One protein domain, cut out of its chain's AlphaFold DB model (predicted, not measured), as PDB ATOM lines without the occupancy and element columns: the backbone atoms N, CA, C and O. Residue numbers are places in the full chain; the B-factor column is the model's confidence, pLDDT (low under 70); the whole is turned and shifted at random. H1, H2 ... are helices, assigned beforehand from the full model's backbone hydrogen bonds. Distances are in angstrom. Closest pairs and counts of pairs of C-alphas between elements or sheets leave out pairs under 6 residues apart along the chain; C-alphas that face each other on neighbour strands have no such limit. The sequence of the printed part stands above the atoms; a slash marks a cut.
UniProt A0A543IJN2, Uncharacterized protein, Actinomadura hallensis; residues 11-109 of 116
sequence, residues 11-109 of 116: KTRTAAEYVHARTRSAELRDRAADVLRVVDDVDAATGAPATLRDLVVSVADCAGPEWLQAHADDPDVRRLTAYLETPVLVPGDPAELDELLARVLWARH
ATOM      1  N   LYS A  11     186.890 173.424 177.858       95.44
ATOM      2  CA  LYS A  11     187.864 174.139 177.023       95.44
ATOM      3  C   LYS A  11     188.781 173.156 176.311       95.44
ATOM      4  O   LYS A  11     188.991 173.292 175.106       95.44
ATOM      5  N   THR A  12     189.240 172.134 177.027       96.00
ATOM      6  CA  THR A  12     190.048 171.045 176.474       96.00
ATOM      7  C   THR A  12     189.264 170.283 175.410       96.00
ATOM      8  O   THR A  12     189.783 170.090 174.312       96.00
ATOM      9  N   ARG A  13     187.988 169.945 175.675       96.88
ATOM     10  CA  ARG A  13     187.098 169.330 174.672       96.88
ATOM     11  C   ARG A  13     187.006 170.190 173.414       96.88
ATOM     12  O   ARG A  13     187.267 169.696 172.326       96.88
ATOM     13  N   THR A  14     186.705 171.480 173.563       97.56
ATOM     14  CA  THR A  14     186.558 172.402 172.423       97.56
ATOM     15  C   THR A  14     187.834 172.468 171.575       97.56
ATOM     16  O   THR A  14     187.771 172.450 170.345       97.56
ATOM     17  N   ALA A  15     189.004 172.532 172.217       97.12
ATOM     18  CA  ALA A  15     190.279 172.545 171.511       97.12
ATOM     19  C   ALA A  15     190.529 171.219 170.772       97.12
ATOM     20  O   ALA A  15     190.870 171.231 169.592       97.12
ATOM     21  N   ALA A  16     190.299 170.076 171.421       97.12
ATOM     22  CA  ALA A  16     190.482 168.760 170.811       97.12
ATOM     23  C   ALA A  16     189.508 168.509 169.644       97.12
ATOM     24  O   ALA A  16     189.925 168.015 168.595       97.12
ATOM     25  N   GLU A  17     188.244 168.924 169.768       97.94
ATOM     26  CA  GLU A  17     187.257 168.902 168.680       97.94
ATOM     27  C   GLU A  17     187.732 169.724 167.479       97.94
ATOM     28  O   GLU A  17     187.632 169.274 166.334       97.94
ATOM     29  N   TYR A  18     188.298 170.909 167.728       97.25
ATOM     30  CA  TYR A  18     188.874 171.730 166.669       97.25
ATOM     31  C   TYR A  18     190.010 170.997 165.952       97.25
ATOM     32  O   TYR A  18     189.988 170.915 164.721       97.25
ATOM     33  N   VAL A  19     190.972 170.431 166.693       96.88
ATOM     34  CA  VAL A  19     192.083 169.664 166.103       96.88
ATOM     35  C   VAL A  19     191.542 168.518 165.258       96.88
ATOM     36  O   VAL A  19     191.902 168.397 164.085       96.88
ATOM     37  N   HIS A  20     190.631 167.722 165.820       97.00
ATOM     38  CA  HIS A  20     190.033 166.566 165.163       97.00
ATOM     39  C   HIS A  20     189.329 166.943 163.848       97.00
ATOM     40  O   HIS A  20     189.526 166.291 162.818       97.00
ATOM     41  N   ALA A  21     188.554 168.031 163.859       95.88
ATOM     42  CA  ALA A  21     187.791 168.490 162.703       95.88
ATOM     43  C   ALA A  21     188.652 169.183 161.633       95.88
ATOM     44  O   ALA A  21     188.329 169.122 160.445       95.88
ATOM     45  N   ARG A  22     189.723 169.883 162.029       93.88
ATOM     46  CA  ARG A  22     190.511 170.735 161.121       93.88
ATOM     47  C   ARG A  22     191.773 170.078 160.585       93.88
ATOM     48  O   ARG A  22     192.245 170.482 159.520       93.88
ATOM     49  N   THR A  23     192.313 169.077 161.269       93.19
ATOM     50  CA  THR A  23     193.530 168.405 160.817       93.19
ATOM     51  C   THR A  23     193.315 167.605 159.528       93.19
ATOM     52  O   THR A  23     192.296 166.934 159.322       93.19
ATOM     53  N   ARG A  24     194.322 167.624 158.648       93.06
ATOM     54  CA  ARG A  24     194.404 166.738 157.474       93.06
ATOM     55  C   ARG A  24     195.148 165.433 157.775       93.06
ATOM     56  O   ARG A  24     194.936 164.459 157.060       93.06
ATOM     57  N   SER A  25     195.958 165.394 158.834       94.94
ATOM     58  CA  SER A  25     196.709 164.204 159.245       94.94
ATOM     59  C   SER A  25     195.790 163.202 159.946       94.94
ATOM     60  O   SER A  25     195.101 163.562 160.899       94.94
ATOM     61  N   ALA A  26     195.773 161.953 159.470       95.44
ATOM     62  CA  ALA A  26     195.033 160.868 160.116       95.44
ATOM     63  C   ALA A  26     195.569 160.590 161.525       95.44
ATOM     64  O   ALA A  26     194.803 160.571 162.475       95.44
ATOM     65  N   GLU A  27     196.889 160.528 161.667       95.69
ATOM     66  CA  GLU A  27     197.563 160.296 162.944       95.69
ATOM     67  C   GLU A  27     197.215 161.364 163.994       95.69
ATOM     68  O   GLU A  27     196.924 161.054 165.143       95.69
ATOM     69  N   LEU A  28     197.187 162.644 163.603       95.25
ATOM     70  CA  LEU A  28     196.780 163.718 164.515       95.25
ATOM     71  C   LEU A  28     195.274 163.683 164.815       95.25
ATOM     72  O   LEU A  28     194.855 164.063 165.906       95.25
ATOM     73  N   ARG A  29     194.451 163.223 163.866       97.31
ATOM     74  CA  ARG A  29     193.013 163.041 164.092       97.31
ATOM     75  C   ARG A  29     192.750 161.961 165.138       97.31
ATOM     76  O   ARG A  29     191.890 162.175 165.991       97.31
ATOM     77  N   ASP A  30     193.504 160.866 165.080       97.75
ATOM     78  CA  ASP A  30     193.432 159.764 166.041       97.75
ATOM     79  C   ASP A  30     193.875 160.233 167.431       97.75
ATOM     80  O   ASP A  30     193.131 160.073 168.394       97.75
ATOM     81  N   ARG A  31     194.996 160.962 167.530       97.00
ATOM     82  CA  ARG A  31     195.434 161.572 168.801       97.00
ATOM     83  C   ARG A  31     194.402 162.528 169.400       97.00
ATOM     84  O   ARG A  31     194.168 162.514 170.604       97.00
ATOM     85  N   ALA A  32     193.770 163.364 168.576       97.25
ATOM     86  CA  ALA A  32     192.715 164.255 169.048       97.25
ATOM     87  C   ALA A  32     191.476 163.473 169.522       97.25
ATOM     88  O   ALA A  32     190.843 163.866 170.500       97.25
ATOM     89  N   ALA A  33     191.146 162.352 168.872       97.69
ATOM     90  CA  ALA A  33     190.078 161.461 169.320       97.69
ATOM     91  C   ALA A  33     190.411 160.787 170.663       97.69
ATOM     92  O   ALA A  33     189.527 160.665 171.508       97.69
ATOM     93  N   ASP A  34     191.674 160.424 170.897       97.56
ATOM     94  CA  ASP A  34     192.124 159.910 172.195       97.56
ATOM     95  C   ASP A  34     191.961 160.943 173.313       97.56
ATOM     96  O   ASP A  34     191.444 160.605 174.378       97.56
ATOM     97  N   VAL A  35     192.304 162.215 173.064       97.31
ATOM     98  CA  VAL A  35     192.041 163.301 174.027       97.31
ATOM     99  C   VAL A  35     190.549 163.389 174.357       97.31
ATOM    100  O   VAL A  35     190.193 163.456 175.531       97.31
ATOM    101  N   LEU A  36     189.671 163.358 173.347       97.19
ATOM    102  CA  LEU A  36     188.219 163.429 173.553       97.19
ATOM    103  C   LEU A  36     187.691 162.248 174.372       97.19
ATOM    104  O   LEU A  36     186.922 162.453 175.309       97.19
ATOM    105  N   ARG A  37     188.158 161.031 174.078       95.56
ATOM    106  CA  ARG A  37     187.794 159.833 174.839       95.56
ATOM    107  C   ARG A  37     188.193 159.963 176.310       95.56
ATOM    108  O   ARG A  37     187.385 159.679 177.185       95.56
ATOM    109  N   VAL A  38     189.415 160.416 176.589       93.75
ATOM    110  CA  VAL A  38     189.875 160.573 177.977       93.75
ATOM    111  C   VAL A  38     189.129 161.704 178.692       93.75
ATOM    112  O   VAL A  38     188.839 161.578 179.878       93.75
ATOM    113  N   VAL A  39     188.753 162.784 177.997       92.44
ATOM    114  CA  VAL A  39     187.863 163.816 178.558       92.44
ATOM    115  C   VAL A  39     186.525 163.211 178.994       92.44
ATOM    116  O   VAL A  39     186.073 163.486 180.106       92.44
ATOM    117  N   ASP A  40     185.915 162.364 178.161       90.94
ATOM    118  CA  ASP A  40     184.658 161.688 178.501       90.94
ATOM    119  C   ASP A  40     184.827 160.751 179.711       90.94
ATOM    120  O   ASP A  40     183.979 160.739 180.607       90.94
ATOM    121  N   ASP A  41     185.952 160.030 179.788       89.44
ATOM    122  CA  ASP A  41     186.293 159.178 180.933       89.44
ATOM    123  C   ASP A  41     186.450 160.005 182.226       89.44
ATOM    124  O   ASP A  41     185.980 159.600 183.293       89.44
ATOM    125  N   VAL A  42     187.078 161.183 182.151       87.12
ATOM    126  CA  VAL A  42     187.250 162.092 183.295       87.12
ATOM    127  C   VAL A  42     185.910 162.661 183.774       87.12
ATOM    128  O   VAL A  42     185.655 162.659 184.986       87.12
ATOM    129  N   ASP A  43     185.063 163.113 182.843       82.81
ATOM    130  CA  ASP A  43     183.718 163.628 183.130       82.81
ATOM    131  C   ASP A  43     182.851 162.532 183.795       82.81
ATOM    132  O   ASP A  43     182.109 162.809 184.742       82.81
ATOM    133  N   ALA A  44     182.977 161.272 183.353       82.06
ATOM    134  CA  ALA A  44     182.239 160.128 183.894       82.06
ATOM    135  C   ALA A  44     182.765 159.640 185.259       82.06
ATOM    136  O   ALA A  44     181.977 159.252 186.125       82.06
ATOM    137  N   ALA A  45     184.085 159.655 185.466       72.81
ATOM    138  CA  ALA A  45     184.743 159.131 186.666       72.81
ATOM    139  C   ALA A  45     184.931 160.169 187.791       72.81
ATOM    140  O   ALA A  45     185.572 159.871 188.802       72.81
ATOM    141  N   THR A  46     184.396 161.388 187.655       70.81
ATOM    142  CA  THR A  46     184.612 162.509 188.596       70.81
ATOM    143  C   THR A  46     186.097 162.827 188.858       70.81
ATOM    144  O   THR A  46     186.471 163.189 189.971       70.81
ATOM    145  N   GLY A  47     186.959 162.715 187.837       62.91
ATOM    146  CA  GLY A  47     188.353 163.178 187.927       62.91
ATOM    147  C   GLY A  47     189.277 162.345 188.819       62.91
ATOM    148  O   GLY A  47     190.061 162.905 189.587       62.91
ATOM    149  N   ALA A  48     189.222 161.012 188.719       73.44
ATOM    150  CA  ALA A  48     190.195 160.149 189.386       73.44
ATOM    151  C   ALA A  48     191.646 160.504 188.961       73.44
ATOM    152  O   ALA A  48     191.890 160.733 187.774       73.44
ATOM    153  N   PRO A  49     192.635 160.503 189.882       73.62
ATOM    154  CA  PRO A  49     194.008 160.938 189.586       73.62
ATOM    155  C   PRO A  49     194.678 160.223 188.404       73.62
ATOM    156  O   PRO A  49     195.446 160.841 187.669       73.62
ATOM    157  N   ALA A  50     194.382 158.934 188.205       77.88
ATOM    158  CA  ALA A  50     194.897 158.164 187.073       77.88
ATOM    159  C   ALA A  50     194.368 158.712 185.737       77.88
ATOM    160  O   ALA A  50     195.154 159.025 184.851       77.88
ATOM    161  N   THR A  51     193.059 158.950 185.639       85.38
ATOM    162  CA  THR A  51     192.418 159.483 184.429       85.38
ATOM    163  C   THR A  51     192.878 160.910 184.119       85.38
ATOM    164  O   THR A  51     193.026 161.285 182.961       85.38
ATOM    165  N   LEU A  52     193.169 161.714 185.148       88.56
ATOM    166  CA  LEU A  52     193.739 163.051 184.960       88.56
ATOM    167  C   LEU A  52     195.175 163.007 184.434       88.56
ATOM    168  O   LEU A  52     195.558 163.847 183.623       88.56
ATOM    169  N   ARG A  53     195.971 162.024 184.863       89.44
ATOM    170  CA  ARG A  53     197.303 161.799 184.295       89.44
ATOM    171  C   ARG A  53     197.203 161.354 182.838       89.44
ATOM    172  O   ARG A  53     197.908 161.914 182.002       89.44
ATOM    173  N   ASP A  54     196.305 160.423 182.532       92.12
ATOM    174  CA  ASP A  54     196.061 159.963 181.160       92.12
ATOM    175  C   ASP A  54     195.640 161.120 180.245       92.12
ATOM    176  O   ASP A  54     196.057 161.184 179.086       92.12
ATOM    177  N   LEU A  55     194.878 162.084 180.774       93.31
ATOM    178  CA  LEU A  55     194.492 163.287 180.045       93.31
ATOM    179  C   LEU A  55     195.703 164.167 179.715       93.31
ATOM    180  O   LEU A  55     195.865 164.579 178.567       93.31
ATOM    181  N   VAL A  56     196.561 164.444 180.702       94.88
ATOM    182  CA  VAL A  56     197.786 165.236 180.494       94.88
ATOM    183  C   VAL A  56     198.692 164.569 179.456       94.88
ATOM    184  O   VAL A  56     199.198 165.251 178.567       94.88
ATOM    185  N   VAL A  57     198.859 163.245 179.536       95.62
ATOM    186  CA  VAL A  57     199.642 162.464 178.565       95.62
ATOM    187  C   VAL A  57     199.034 162.568 177.169       95.62
ATOM    188  O   VAL A  57     199.735 162.930 176.229       95.62
ATOM    189  N   SER A  58     197.724 162.355 177.036       97.12
ATOM    190  CA  SER A  58     197.039 162.414 175.738       97.12
ATOM    191  C   SER A  58     197.154 163.799 175.090       97.12
ATOM    192  O   SER A  58     197.362 163.914 173.882       97.12
ATOM    193  N   VAL A  59     197.065 164.872 175.884       97.62
ATOM    194  CA  VAL A  59     197.259 166.247 175.398       97.62
ATOM    195  C   VAL A  59     198.706 166.485 174.961       97.62
ATOM    196  O   VAL A  59     198.925 167.083 173.905       97.62
ATOM    197  N   ALA A  60     199.689 166.000 175.722       97.25
ATOM    198  CA  ALA A  60     201.100 166.111 175.360       97.25
ATOM    199  C   ALA A  60     201.421 165.354 174.059       97.25
ATOM    200  O   ALA A  60     202.069 165.909 173.169       97.25
ATOM    201  N   ASP A  61     200.892 164.141 173.901       97.19
ATOM    202  CA  ASP A  61     201.032 163.349 172.677       97.19
ATOM    203  C   ASP A  61     200.370 164.047 171.484       97.19
ATOM    204  O   ASP A  61     200.944 164.106 170.395       97.19
ATOM    205  N   CYS A  62     199.185 164.634 171.688       97.12
ATOM    206  CA  CYS A  62     198.487 165.404 170.663       97.12
ATOM    207  C   CYS A  62     199.245 166.681 170.264       97.12
ATOM    208  O   CYS A  62     199.199 167.078 169.097       97.12
ATOM    209  N   ALA A  63     199.942 167.342 171.192       96.56
ATOM    210  CA  ALA A  63     200.806 168.486 170.886       96.56
ATOM    211  C   ALA A  63     202.071 168.056 170.114       96.56
ATOM    212  O   ALA A  63     202.476 168.714 169.148       96.56
ATOM    213  N   GLY A  64     202.634 166.912 170.505       95.94
ATOM    214  CA  GLY A  64     203.805 166.280 169.913       95.94
ATOM    215  C   GLY A  64     205.107 166.646 170.646       95.94
ATOM    216  O   GLY A  64     205.349 167.827 170.917       95.94
ATOM    217  N   PRO A  65     205.991 165.667 170.924       93.75
ATOM    218  CA  PRO A  65     207.174 165.868 171.768       93.75
ATOM    219  C   PRO A  65     208.180 166.866 171.183       93.75
ATOM    220  O   PRO A  65     208.745 167.666 171.923       93.75
ATOM    221  N   GLU A  66     208.368 166.881 169.860       95.44
ATOM    222  CA  GLU A  66     209.272 167.836 169.200       95.44
ATOM    223  C   GLU A  66     208.803 169.286 169.379       95.44
ATOM    224  O   GLU A  66     209.609 170.184 169.623       95.44
ATOM    225  N   TRP A  67     207.490 169.526 169.302       95.94
ATOM    226  CA  TRP A  67     206.942 170.865 169.493       95.94
ATOM    227  C   TRP A  67     207.037 171.306 170.951       95.94
ATOM    228  O   TRP A  67     207.427 172.446 171.209       95.94
ATOM    229  N   LEU A  68     206.741 170.401 171.890       96.88
ATOM    230  CA  LEU A  68     206.895 170.659 173.323       96.88
ATOM    231  C   LEU A  68     208.348 171.003 173.669       96.88
ATOM    232  O   LEU A  68     208.592 171.962 174.393       96.88
ATOM    233  N   GLN A  69     209.317 170.282 173.099       95.62
ATOM    234  CA  GLN A  69     210.734 170.582 173.293       95.62
ATOM    235  C   GLN A  69     211.115 171.956 172.723       95.62
ATOM    236  O   GLN A  69     211.825 172.715 173.379       95.62
ATOM    237  N   ALA A  70     210.626 172.300 171.529       97.12
ATOM    238  CA  ALA A  70     210.887 173.599 170.910       97.12
ATOM    239  C   ALA A  70     210.259 174.780 171.678       97.12
ATOM    240  O   ALA A  70     210.759 175.897 171.589       97.12
ATOM    241  N   HIS A  71     209.189 174.535 172.442       96.94
ATOM    242  CA  HIS A  71     208.476 175.539 173.239       96.94
ATOM    243  C   HIS A  71     208.712 175.354 174.742       96.94
ATOM    244  O   HIS A  71     207.905 175.797 175.552       96.94
ATOM    245  N   ALA A  72     209.825 174.733 175.139       94.19
ATOM    246  CA  ALA A  72     210.133 174.474 176.546       94.19
ATOM    247  C   ALA A  72     210.280 175.752 177.397       94.19
ATOM    248  O   ALA A  72     210.220 175.670 178.619       94.19
ATOM    249  N   ASP A  73     210.450 176.928 176.787       94.06
ATOM    250  CA  ASP A  73     210.451 178.216 177.491       94.06
ATOM    251  C   ASP A  73     209.045 178.813 177.672       94.06
ATOM    252  O   ASP A  73     208.867 179.734 178.475       94.06
ATOM    253  N   ASP A  74     208.022 178.282 177.003       95.88
ATOM    254  CA  ASP A  74     206.637 178.699 177.213       95.88
ATOM    255  C   ASP A  74     206.171 178.271 178.624       95.88
ATOM    256  O   ASP A  74     206.391 177.126 179.040       95.88
ATOM    257  N   PRO A  75     205.574 179.175 179.423       95.12
ATOM    258  CA  PRO A  75     205.171 178.863 180.792       95.12
ATOM    259  C   PRO A  75     204.108 177.757 180.880       95.12
ATOM    260  O   PRO A  75     204.128 176.977 181.836       95.12
ATOM    261  N   ASP A  76     203.210 177.656 179.901       95.25
ATOM    262  CA  ASP A  76     202.176 176.624 179.865       95.25
ATOM    263  C   ASP A  76     202.787 175.265 179.494       95.25
ATOM    264  O   ASP A  76     202.493 174.258 180.140       95.25
ATOM    265  N   VAL A  77     203.727 175.231 178.544       96.56
ATOM    266  CA  VAL A  77     204.472 174.003 178.198       96.56
ATOM    267  C   VAL A  77     205.340 173.521 179.361       96.56
ATOM    268  O   VAL A  77     205.388 172.318 179.643       96.56
ATOM    269  N   ARG A  78     205.971 174.438 180.105       95.69
ATOM    270  CA  ARG A  78     206.708 174.093 181.334       95.69
ATOM    271  C   ARG A  78     205.795 173.490 182.389       95.69
ATOM    272  O   ARG A  78     206.147 172.480 182.996       95.69
ATOM    273  N   ARG A  79     204.612 174.075 182.596       94.25
ATOM    274  CA  ARG A  79     203.636 173.566 183.569       94.25
ATOM    275  C   ARG A  79     203.078 172.202 183.155       94.25
ATOM    276  O   ARG A  79     202.957 171.327 184.008       94.25
ATOM    277  N   LEU A  80     202.802 171.992 181.865       94.75
ATOM    278  CA  LEU A  80     202.405 170.687 181.329       94.75
ATOM    279  C   LEU A  80     203.496 169.633 181.565       94.75
ATOM    280  O   LEU A  80     203.207 168.551 182.069       94.75
ATOM    281  N   THR A  81     204.751 169.967 181.255       94.06
ATOM    282  CA  THR A  81     205.901 169.071 181.458       94.06
ATOM    283  C   THR A  81     206.058 168.684 182.929       94.06
ATOM    284  O   THR A  81     206.190 167.502 183.239       94.06
ATOM    285  N   ALA A  82     205.919 169.638 183.854       92.88
ATOM    286  CA  ALA A  82     205.944 169.346 185.289       92.88
ATOM    287  C   ALA A  82     204.823 168.374 185.718       92.88
ATOM    288  O   ALA A  82     205.026 167.520 186.586       92.88
ATOM    289  N   TYR A  83     203.638 168.453 185.100       91.81
ATOM    290  CA  TYR A  83     202.561 167.489 185.348       91.81
ATOM    291  C   TYR A  83     202.856 166.094 184.780       91.81
ATOM    292  O   TYR A  83     202.518 165.106 185.431       91.81
ATOM    293  N   LEU A  84     203.540 165.985 183.636       91.75
ATOM    294  CA  LEU A  84     203.995 164.692 183.100       91.75
ATOM    295  C   LEU A  84     204.978 163.996 184.057       91.75
ATOM    296  O   LEU A  84     204.892 162.779 184.268       91.75
ATOM    297  N   GLU A  85     205.855 164.771 184.694       90.56
ATOM    298  CA  GLU A  85     206.836 164.298 185.680       90.56
ATOM    299  C   GLU A  85     206.213 163.955 187.046       90.56
ATOM    300  O   GLU A  85     206.814 163.228 187.838       90.56
ATOM    301  N   THR A  86     204.990 164.419 187.325       85.69
ATOM    302  CA  THR A  86     204.315 164.201 188.611       85.69
ATOM    303  C   THR A  86     203.499 162.898 188.601       85.69
ATOM    304  O   THR A  86     202.465 162.831 187.933       85.69
ATOM    305  N   PRO A  87     203.879 161.855 189.365       74.81
ATOM    306  CA  PRO A  87     203.271 160.523 189.259       74.81
ATOM    307  C   PRO A  87     201.802 160.466 189.696       74.81
ATOM    308  O   PRO A  87     201.045 159.648 189.179       74.81
ATOM    309  N   VAL A  88     201.387 161.332 190.624       76.94
ATOM    310  CA  VAL A  88     199.996 161.439 191.083       76.94
ATOM    311  C   VAL A  88     199.542 162.879 190.915       76.94
ATOM    312  O   VAL A  88     199.977 163.763 191.652       76.94
ATOM    313  N   LEU A  89     198.657 163.110 189.946       75.94
ATOM    314  CA  LEU A  89     198.114 164.431 189.686       75.94
ATOM    315  C   LEU A  89     196.867 164.657 190.544       75.94
ATOM    316  O   LEU A  89     195.822 164.050 190.317       75.94
ATOM    317  N   VAL A  90     196.983 165.549 191.523       71.88
ATOM    318  CA  VAL A  90     195.839 166.088 192.262       71.88
ATOM    319  C   VAL A  90     195.711 167.555 191.859       71.88
ATOM    320  O   VAL A  90     196.513 168.372 192.318       71.88
ATOM    321  N   PRO A  91     194.783 167.913 190.956       63.69
ATOM    322  CA  PRO A  91     194.617 169.303 190.563       63.69
ATOM    323  C   PRO A  91     194.124 170.101 191.771       63.69
ATOM    324  O   PRO A  91     193.109 169.759 192.375       63.69
ATOM    325  N   GLY A  92     194.853 171.160 192.126       68.00
ATOM    326  CA  GLY A  92     194.403 172.110 193.146       68.00
ATOM    327  C   GLY A  92     193.122 172.827 192.711       68.00
ATOM    328  O   GLY A  92     192.187 172.937 193.498       68.00
ATOM    329  N   ASP A  93     193.060 173.227 191.435       79.25
ATOM    330  CA  ASP A  93     191.862 173.745 190.777       79.25
ATOM    331  C   ASP A  93     191.615 172.996 189.444       79.25
ATOM    332  O   ASP A  93     192.408 173.114 188.503       79.25
ATOM    333  N   PRO A  94     190.520 172.220 189.343       78.38
ATOM    334  CA  PRO A  94     190.024 171.625 188.103       78.38
ATOM    335  C   PRO A  94     189.961 172.570 186.894       78.38
ATOM    336  O   PRO A  94     190.262 172.157 185.773       78.38
ATOM    337  N   ALA A  95     189.562 173.827 187.102       85.06
ATOM    338  CA  ALA A  95     189.386 174.797 186.027       85.06
ATOM    339  C   ALA A  95     190.729 175.297 185.481       85.06
ATOM    340  O   ALA A  95     190.850 175.541 184.280       85.06
ATOM    341  N   GLU A  96     191.750 175.407 186.337       89.38
ATOM    342  CA  GLU A  96     193.111 175.731 185.897       89.38
ATOM    343  C   GLU A  96     193.701 174.625 185.020       89.38
ATOM    344  O   GLU A  96     194.411 174.921 184.058       89.38
ATOM    345  N   LEU A  97     193.406 173.357 185.335       90.31
ATOM    346  CA  LEU A  97     193.846 172.235 184.509       90.31
ATOM    347  C   LEU A  97     193.174 172.280 183.130       90.31
ATOM    348  O   LEU A  97     193.876 172.190 182.127       90.31
ATOM    349  N   ASP A  98     191.853 172.486 183.067       93.19
ATOM    350  CA  ASP A  98     191.136 172.631 181.789       93.19
ATOM    351  C   ASP A  98     191.700 173.788 180.944       93.19
ATOM    352  O   ASP A  98     191.939 173.646 179.746       93.19
ATOM    353  N   GLU A  99     191.968 174.934 181.576       94.69
ATOM    354  CA  GLU A  99     192.550 176.104 180.913       94.69
ATOM    355  C   GLU A  99     193.954 175.821 180.369       94.69
ATOM    356  O   GLU A  99     194.272 176.200 179.242       94.69
ATOM    357  N   LEU A 100     194.813 175.175 181.161       95.81
ATOM    358  CA  LEU A 100     196.178 174.851 180.755       95.81
ATOM    359  C   LEU A 100     196.192 173.929 179.532       95.81
ATOM    360  O   LEU A 100     196.875 174.213 178.549       95.81
ATOM    361  N   LEU A 101     195.438 172.833 179.596       96.12
ATOM    362  CA  LEU A 101     195.405 171.831 178.535       96.12
ATOM    363  C   LEU A 101     194.839 172.413 177.237       96.12
ATOM    364  O   LEU A 101     195.400 172.197 176.160       96.12
ATOM    365  N   ALA A 102     193.781 173.220 177.337       97.31
ATOM    366  CA  ALA A 102     193.233 173.938 176.196       97.31
ATOM    367  C   ALA A 102     194.252 174.908 175.580       97.31
ATOM    368  O   ALA A 102     194.399 174.932 174.359       97.31
ATOM    369  N   ARG A 103     194.977 175.688 176.398       97.31
ATOM    370  CA  ARG A 103     195.988 176.639 175.906       97.31
ATOM    371  C   ARG A 103     197.112 175.950 175.145       97.31
ATOM    372  O   ARG A 103     197.479 176.434 174.081       97.31
ATOM    373  N   VAL A 104     197.588 174.796 175.611       97.69
ATOM    374  CA  VAL A 104     198.597 174.004 174.886       97.69
ATOM    375  C   VAL A 104     198.074 173.556 173.517       97.69
ATOM    376  O   VAL A 104     198.753 173.742 172.506       97.69
ATOM    377  N   LEU A 105     196.858 173.003 173.456       97.44
ATOM    378  CA  LEU A 105     196.260 172.567 172.190       97.44
ATOM    379  C   LEU A 105     196.054 173.740 171.223       97.44
ATOM    380  O   LEU A 105     196.363 173.614 170.040       97.44
ATOM    381  N   TRP A 106     195.586 174.887 171.719       97.06
ATOM    382  CA  TRP A 106     195.409 176.090 170.906       97.06
ATOM    383  C   TRP A 106     196.730 176.705 170.447       97.06
ATOM    384  O   TRP A 106     196.822 177.127 169.300       97.06
ATOM    385  N   ALA A 107     197.757 176.727 171.295       95.62
ATOM    386  CA  ALA A 107     199.075 177.230 170.923       95.62
ATOM    387  C   ALA A 107     199.691 176.403 169.788       95.62
ATOM    388  O   ALA A 107     200.320 176.952 168.884       95.62
ATOM    389  N   ARG A 108     199.483 175.081 169.805       95.31
ATOM    390  CA  ARG A 108     200.004 174.193 168.766       95.31
ATOM    391  C   ARG A 108     199.168 174.197 167.488       95.31
ATOM    392  O   ARG A 108     199.727 174.223 166.394       95.31
ATOM    393  N   HIS A 109     197.855 174.059 167.632       95.50
ATOM    394  CA  HIS A 109     196.956 173.684 166.536       95.50
ATOM    395  C   HIS A 109     195.916 174.748 166.215       95.50
ATOM    396  O   HIS A 109     195.064 174.522 165.358       95.50
TER     397      HIS A 109
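AT A GLANCE: This is residues 11 to 109 of the 116 residues of an uncharacterized protein of Actinomadura hallensis (UniProt A0A543IJN2). Four long helices, H2, H1, H3 and H6, make a bundle, and H5 packs crosswise on the side formed by H3 and H6, with the short H4 at the outside beside it. H3 and H6 are in the middle, between the pair H1 and H2 and the pair H4 and H5. The printed part has 99 residues with six named helices, H1 to H6 in order along the chain, and no named strand; the class is all helix. It is compact, with a radius of gyration of the C-alphas of 12.4 A, and rounded, spanning 35 by 32 by 19 A.

IN THESE COORDINATES: The longest helix, H2, holds residues 26 to 45 and measures 28.5 A from first to last C-alpha, beginning at C-alpha 26 at (195.033, 160.868, 160.116). Before it comes H1, residues 11 to 22, 16.5 A long, with C-alpha 11 at (187.864, 174.139, 177.023). After it come H3, residues 49 to 63, 21.3 A long, then H4, residues 65 to 70, and H5, residues 75 to 85. H6, residues 94 to 109, is 22.7 A long and ends at C-alpha 109 at (196.956, 173.684, 166.536).

HOW THE PARTS SIT: The bundle is a group of helices set side by side: H1, H2, H3 and H6. H2 touches H1 in a helical hairpin, at a shallow tilt of 26 degrees, opposite ways; the closest C-alphas, of His 20 and Arg 29, are 4.7 A apart. H2 and H3 form another helical hairpin at 20 degrees, closest at the C-alphas of Arg 31 and Cys 62, 5.2 A. H6 touches H1 at the C-alphas of Thr 12 and Ala 102, 4.3 A, and H3 at those of Ala 63 and Arg 108, 6.1 A. H5 touches H3 at a steep tilt of 51 degrees, closest at the C-alphas of Val 57 and Leu 84, 6.7 A. H6 touches H5 with residues 100 to 104 alone. H4 is close to H5 but not clearly touching, with the C-alphas of Leu 68 and Val 77 at 6.4 A. H2 and H6 are apart. In each of the six helices every O i to N i+4 pair is within hydrogen-bond range.

THE WHOLE: The C-alphas farthest apart, of Arg 24 and Gly 92, are 36.1 A from each other. The printed part has no cut. The link from H5 to H6, eight residues, is short, and the other links are tight. The mean pLDDT of the printed part is 91.4; residues 47, 91 and 92 are under 70.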